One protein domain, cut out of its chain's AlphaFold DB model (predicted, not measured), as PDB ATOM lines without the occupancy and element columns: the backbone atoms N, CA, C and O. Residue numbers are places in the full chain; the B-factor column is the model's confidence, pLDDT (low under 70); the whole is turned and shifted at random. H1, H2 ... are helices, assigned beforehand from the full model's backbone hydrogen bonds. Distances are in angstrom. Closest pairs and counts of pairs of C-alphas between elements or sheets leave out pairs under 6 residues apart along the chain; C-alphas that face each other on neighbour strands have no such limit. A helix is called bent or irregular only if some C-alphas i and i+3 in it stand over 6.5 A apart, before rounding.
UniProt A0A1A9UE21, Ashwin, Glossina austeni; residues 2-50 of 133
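Overview. This is residues 2 to 50 of the 133 residues of the protein "Ashwin" of Glossina austeni (UniProt A0A1A9UE21). Two helices, the longest one H3 and the shorter H2, form a V: they touch in their earlier parts and spread toward their last residues. A long loop, residues 21 to 32, swings out from the end of H2 and back to the start of H3, while the short H1 sits near H3 without clearly touching it. The printed part has 49 residues with three named helices, in the order H1, H2, H3, and no named strand; the class is all helix. It is compact, with a radius of gyration of the C-alphas of 10.1 A and spans of 27 by 19 by 14 A.

Along the chain. Find C-alpha 33 at (13.911, 32.481, -30.851); from there H3, residues 33 to 48, runs 20.9 A to C-alpha 48 at (23.950, 27.110, -48.394). Near residue 42 it has a kink of 34 degrees; it is neither bent nor irregular, but only just: C-alphas 43 and 46 are 6.4 A apart. H2, residues 11 to 20, begins at (20.229, 35.116, -31.907) and is 14.2 A long. H1 is residues 2 to 6.

Arrangement. Look first at Ile 14 and Tyr 40, whose C-alphas, 6.9 A apart, are the closest of H2 and H3. These helices touch and run the same way at a steep tilt of 46 degrees. H1 and H3 are close but not clearly touching; their closest C-alphas, of Ser 6 and Arg 41, are 7.5 A apart. H1 and H2 are apart. Every O i to N i+4 pair is within hydrogen-bond range in H1 and H2; in H3, 9 of 12 are.

Size, cuts and confidence. The two C-alphas farthest apart, of Lys 30 and Arg 50, are 29.6 A apart. The printed part has no cut. The link from H1 to H2 is tight, and that from H2 to H3 is long. Mean pLDDT of the printed part is 81.4; look for values under 70 at residues 2 to 6 and 47 to 50.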
ATOM      1  N   GLU A   2      24.610  19.674 -40.884       54.47
ATOM      2  CA  GLU A   2      24.268  21.116 -40.838       54.47
ATOM      3  C   GLU A   2      23.161  21.532 -39.858       54.47
ATOM      4  O   GLU A   2      23.189  22.658 -39.370       54.47
ATOM      5  N   LEU A   3      22.232  20.636 -39.502       54.97
ATOM      6  CA  LEU A   3      21.231  20.916 -38.459       54.97
ATOM      7  C   LEU A   3      21.894  21.287 -37.120       54.97
ATOM      8  O   LEU A   3      21.441  22.214 -36.456       54.97
ATOM      9  N   VAL A   4      23.033  20.657 -36.811       56.12
ATOM     10  CA  VAL A   4      23.824  20.901 -35.595       56.12
ATOM     11  C   VAL A   4      24.450  22.301 -35.596       56.12
ATOM     12  O   VAL A   4      24.564  22.920 -34.549       56.12
ATOM     13  N   PHE A   5      24.797  22.857 -36.763       61.59
ATOM     14  CA  PHE A   5      25.389  24.199 -36.845       61.59
ATOM     15  C   PHE A   5      24.368  25.318 -36.640       61.59
ATOM     16  O   PHE A   5      24.735  26.392 -36.178       61.59
ATOM     17  N   SER A   6      23.088  25.071 -36.942       61.88
ATOM     18  CA  SER A   6      22.033  26.057 -36.676       61.88
ATOM     19  C   SER A   6      21.818  26.308 -35.181       61.88
ATOM     20  O   SER A   6      21.414  27.401 -34.810       61.88
ATOM     21  N   GLU A   7      22.133  25.323 -34.340       70.81
ATOM     22  CA  GLU A   7      21.994  25.388 -32.878       70.81
ATOM     23  C   GLU A   7      23.208  26.037 -32.195       70.81
ATOM     24  O   GLU A   7      23.163  26.330 -31.005       70.81
ATOM     25  N   LEU A   8      24.287  26.286 -32.945       80.00
ATOM     26  CA  LEU A   8      25.498  26.957 -32.458       80.00
ATOM     27  C   LEU A   8      25.484  28.472 -32.702       80.00
ATOM     28  O   LEU A   8      26.344  29.178 -32.180       80.00
ATOM     29  N   LEU A   9      24.556  28.967 -33.522       83.81
ATOM     30  CA  LEU A   9      24.451  30.388 -33.840       83.81
ATOM     31  C   LEU A   9      23.676  31.113 -32.743       83.81
ATOM     32  O   LEU A   9      22.600  30.672 -32.340       83.81
ATOM     33  N   SER A  10      24.204  32.254 -32.297       90.44
ATOM     34  CA  SER A  10      23.464  33.139 -31.404       90.44
ATOM     35  C   SER A  10      22.302  33.808 -32.138       90.44
ATOM     36  O   SER A  10      22.275  33.903 -33.372       90.44
ATOM     37  N   ARG A  11      21.345  34.333 -31.370       91.31
ATOM     38  CA  ARG A  11      20.229  35.116 -31.907       91.31
ATOM     39  C   ARG A  11      20.731  36.286 -32.757       91.31
ATOM     40  O   ARG A  11      20.218  36.515 -33.853       91.31
ATOM     41  N   GLU A  12      21.752  37.000 -32.284       92.25
ATOM     42  CA  GLU A  12      22.344  38.139 -32.992       92.25
ATOM     43  C   GLU A  12      22.946  37.722 -34.336       92.25
ATOM     44  O   GLU A  12      22.784  38.422 -35.337       92.25
ATOM     45  N   ASP A  13      23.613  36.567 -34.380       90.56
ATOM     46  CA  ASP A  13      24.198  36.048 -35.610       90.56
ATOM     47  C   ASP A  13      23.115  35.663 -36.621       90.56
ATOM     48  O   ASP A  13      23.233  35.994 -37.805       90.56
ATOM     49  N   ILE A  14      22.034  35.026 -36.164       89.81
ATOM     50  CA  ILE A  14      20.898  34.667 -37.017       89.81
ATOM     51  C   ILE A  14      20.240  35.927 -37.591       89.81
ATOM     52  O   ILE A  14      20.019  35.998 -38.802       89.81
ATOM     53  N   LEU A  15      19.985  36.945 -36.762       90.69
ATOM     54  CA  LEU A  15      19.429  38.223 -37.213       90.69
ATOM     55  C   LEU A  15      20.340  38.899 -38.236       90.69
ATOM     56  O   LEU A  15      19.874  39.297 -39.303       90.69
ATOM     57  N   ARG A  16      21.651  38.969 -37.971       90.94
ATOM     58  CA  ARG A  16      22.630  39.538 -38.908       90.94
ATOM     59  C   ARG A  16      22.583  38.833 -40.261       90.94
ATOM     60  O   ARG A  16      22.596  39.491 -41.303       90.94
ATOM     61  N   ILE A  17      22.503  37.502 -40.262       88.69
ATOM     62  CA  ILE A  17      22.400  36.722 -41.496       88.69
ATOM     63  C   ILE A  17      21.078  37.017 -42.214       88.69
ATOM     64  O   ILE A  17      21.096  37.270 -43.417       88.69
ATOM     65  N   LEU A  18      19.944  37.031 -41.515       87.88
ATOM     66  CA  LEU A  18      18.638  37.288 -42.128       87.88
ATOM     67  C   LEU A  18      18.539  38.702 -42.724       87.88
ATOM     68  O   LEU A  18      18.101  38.844 -43.867       87.88
ATOM     69  N   HIS A  19      19.047  39.718 -42.019       88.62
ATOM     70  CA  HIS A  19      19.150  41.096 -42.518       88.62
ATOM     71  C   HIS A  19      20.038  41.184 -43.767       88.62
ATOM     72  O   HIS A  19      19.663  41.814 -44.754       88.62
ATOM     73  N   SER A  20      21.174  40.475 -43.787       88.00
ATOM     74  CA  SER A  20      22.075  40.443 -44.954       88.00
ATOM     75  C   SER A  20      21.449  39.825 -46.211       88.00
ATOM     76  O   SER A  20      21.911  40.064 -47.326       88.00
ATOM     77  N   ARG A  21      20.400  39.011 -46.046       83.00
ATOM     78  CA  ARG A  21      19.715  38.323 -47.146       83.00
ATOM     79  C   ARG A  21      18.574  39.143 -47.747       83.00
ATOM     80  O   ARG A  21      17.919  38.644 -48.659       83.00
ATOM     81  N   CYS A  22      18.357  40.375 -47.276       78.06
ATOM     82  CA  CYS A  22      17.302  41.279 -47.747       78.06
ATOM     83  C   CYS A  22      15.908  40.623 -47.764       78.06
ATOM     84  O   CYS A  22      15.089  40.908 -48.639       78.06
ATOM     85  N   LEU A  23      15.639  39.717 -46.816       79.94
ATOM     86  CA  LEU A  23      14.321  39.112 -46.663       79.94
ATOM     87  C   LEU A  23      13.363  40.183 -46.127       79.94
ATOM     88  O   LEU A  23      13.596  40.745 -45.061       79.94
ATOM     89  N   GLN A  24      12.284  40.469 -46.857       83.00
ATOM     90  CA  GLN A  24      11.253  41.426 -46.439       83.00
ATOM     91  C   GLN A  24      10.322  40.793 -45.395       83.00
ATOM     92  O   GLN A  24       9.143  40.557 -45.646       83.00
ATOM     93  N   ILE A  25      10.876  40.454 -44.233       83.94
ATOM     94  CA  ILE A  25      10.126  39.898 -43.109       83.94
ATOM     95  C   ILE A  25       9.894  41.029 -42.112       83.94
ATOM     96  O   ILE A  25      10.837  41.556 -41.522       83.94
ATOM     97  N   CYS A  26       8.633  41.417 -41.948       86.31
ATOM     98  CA  CYS A  26       8.245  42.436 -40.981       86.31
ATOM     99  C   CYS A  26       8.557  41.973 -39.553       86.31
ATOM    100  O   CYS A  26       8.375  40.801 -39.226       86.31
ATOM    101  N   ASP A  27       8.993  42.911 -38.708       88.06
ATOM    102  CA  ASP A  27       9.189  42.700 -37.269       88.06
ATOM    103  C   ASP A  27      10.119  41.522 -36.904       88.06
ATOM    104  O   ASP A  27       9.969  40.912 -35.845       88.06
ATOM    105  N   ILE A  28      11.118  41.218 -37.746       89.44
ATOM    106  CA  ILE A  28      12.030  40.077 -37.546       89.44
ATOM    107  C   ILE A  28      12.762  40.125 -36.194       89.44
ATOM    108  O   ILE A  28      12.973  39.095 -35.558       89.44
ATOM    109  N   ASP A  29      13.069  41.329 -35.704       88.62
ATOM    110  CA  ASP A  29      13.762  41.538 -34.432       88.62
ATOM    111  C   ASP A  29      12.876  41.204 -33.214       88.62
ATOM    112  O   ASP A  29      13.392  40.913 -32.131       88.62
ATOM    113  N   LYS A  30      11.545  41.208 -33.389       92.00
ATOM    114  CA  LYS A  30      10.548  40.907 -32.344       92.00
ATOM    115  C   LYS A  30      10.131  39.434 -32.313       92.00
ATOM    116  O   LYS A  30       9.399  39.046 -31.406       92.00
ATOM    117  N   MET A  31      10.565  38.625 -33.281       92.12
ATOM    118  CA  MET A  31      10.214  37.202 -33.350       92.12
ATOM    119  C   MET A  31      10.776  36.424 -32.162       92.12
ATOM    120  O   MET A  31      11.867  36.722 -31.667       92.12
ATOM    121  N   SER A  32      10.059  35.387 -31.729       93.19
ATOM    122  CA  SER A  32      10.597  34.441 -30.746       93.19
ATOM    123  C   SER A  32      11.833  33.717 -31.300       93.19
ATOM    124  O   SER A  32      12.005  33.614 -32.517       93.19
ATOM    125  N   ASP A  33      12.712  33.222 -30.424       90.06
ATOM    126  CA  ASP A  33      13.911  32.481 -30.851       90.06
ATOM    127  C   ASP A  33      13.551  31.271 -31.724       90.06
ATOM    128  O   ASP A  33      14.179  31.036 -32.755       90.06
ATOM    129  N   ASP A  34      12.478  30.559 -31.373       89.88
ATOM    130  CA  ASP A  34      11.995  29.395 -32.117       89.88
ATOM    131  C   ASP A  34      11.524  29.751 -33.533       89.88
ATOM    132  O   ASP A  34      11.800  29.031 -34.499       89.88
ATOM    133  N   GLU A  35      10.806  30.867 -33.682       91.31
ATOM    134  CA  GLU A  35      10.369  31.360 -34.990       91.31
ATOM    135  C   GLU A  35      11.553  31.828 -35.826       91.31
ATOM    136  O   GLU A  35      11.644  31.489 -37.008       91.31
ATOM    137  N   LEU A  36      12.491  32.541 -35.207       91.12
ATOM    138  CA  LEU A  36      13.698  33.021 -35.860       91.12
ATOM    139  C   LEU A  36      14.545  31.850 -36.386       91.12
ATOM    140  O   LEU A  36      14.982  31.855 -37.542       91.12
ATOM    141  N   LEU A  37      14.709  30.802 -35.576       89.69
ATOM    142  CA  LEU A  37      15.413  29.579 -35.950       89.69
ATOM    143  C   LEU A  37      14.694  28.842 -37.089       89.69
ATOM    144  O   LEU A  37      15.335  28.338 -38.013       89.69
ATOM    145  N   ARG A  38      13.356  28.799 -37.059       89.69
ATOM    146  CA  ARG A  38      12.543  28.209 -38.131       89.69
ATOM    147  C   ARG A  38      12.747  28.955 -39.446       89.69
ATOM    148  O   ARG A  38      13.049  28.321 -40.451       89.69
ATOM    149  N   VAL A  39      12.653  30.284 -39.434       89.81
ATOM    150  CA  VAL A  39      12.884  31.140 -40.610       89.81
ATOM    151  C   VAL A  39      14.294  30.924 -41.162       89.81
ATOM    152  O   VAL A  39      14.463  30.689 -42.360       89.81
ATOM    153  N   TYR A  40      15.307  30.921 -40.297       87.88
ATOM    154  CA  TYR A  40      16.687  30.640 -40.685       87.88
ATOM    155  C   TYR A  40      16.831  29.271 -41.369       87.88
ATOM    156  O   TYR A  40      17.396  29.166 -42.464       87.88
ATOM    157  N   ARG A  41      16.253  28.219 -40.777       85.94
ATOM    158  CA  ARG A  41      16.262  26.857 -41.334       85.94
ATOM    159  C   ARG A  41      15.511  26.754 -42.662       85.94
ATOM    160  O   ARG A  41      15.931  25.985 -43.520       85.94
ATOM    161  N   THR A  42      14.434  27.511 -42.849       86.06
ATOM    162  CA  THR A  42      13.609  27.460 -44.065       86.06
ATOM    163  C   THR A  42      14.214  28.240 -45.227       86.06
ATOM    164  O   THR A  42      14.192  27.757 -46.354       86.06
ATOM    165  N   PHE A  43      14.748  29.437 -44.985       83.62
ATOM    166  CA  PHE A  43      15.143  30.340 -46.071       83.62
ATOM    167  C   PHE A  43      16.650  30.406 -46.297       83.62
ATOM    168  O   PHE A  43      17.088  30.621 -47.425       83.62
ATOM    169  N   VAL A  44      17.456  30.217 -45.252       82.19
ATOM    170  CA  VAL A  44      18.911  30.408 -45.336       82.19
ATOM    171  C   VAL A  44      19.634  29.080 -45.530       82.19
ATOM    172  O   VAL A  44      20.466  28.963 -46.433       82.19
ATOM    173  N   LEU A  45      19.287  28.065 -44.736       77.06
ATOM    174  CA  LEU A  45      19.942  26.752 -44.762       77.06
ATOM    175  C   LEU A  45      19.870  26.044 -46.136       77.06
ATOM    176  O   LEU A  45      20.889  25.538 -46.601       77.06
ATOM    177  N   PRO A  46      18.735  26.042 -46.866       70.50
ATOM    178  CA  PRO A  46      18.664  25.357 -48.159       70.50
ATOM    179  C   PRO A  46      19.491  26.052 -49.249       70.50
ATOM    180  O   PRO A  46      19.874  25.432 -50.242       70.50
ATOM    181  N   LEU A  47      19.791  27.346 -49.085       60.53
ATOM    182  CA  LEU A  47      20.603  28.107 -50.034       60.53
ATOM    183  C   LEU A  47      22.105  27.865 -49.842       60.53
ATOM    184  O   LEU A  47      22.833  27.894 -50.836       60.53
ATOM    185  N   SER A  48      22.572  27.580 -48.618       58.28
ATOM    186  CA  SER A  48      23.950  27.110 -48.394       58.28
ATOM    187  C   SER A  48      24.160  25.681 -48.904       58.28
ATOM    188  O   SER A  48      25.268  25.319 -49.287       58.28
ATOM    189  N   GLN A  49      23.079  24.902 -48.978       58.56
ATOM    190  CA  GLN A  49      23.043  23.508 -49.422       58.56
ATOM    191  C   GLN A  49      22.887  23.314 -50.928       58.56
ATOM    192  O   GLN A  49      22.668  22.182 -51.371       58.56
ATOM    193  N   ARG A  50      23.006  24.364 -51.753       55.34
ATOM    194  CA  ARG A  50      23.198  24.138 -53.188       55.34
ATOM    195  C   ARG A  50      24.502  23.364 -53.340       55.34
ATOM    196  O   ARG A  50      25.574  23.957 -53.402       55.34
TER     197      ARG A  50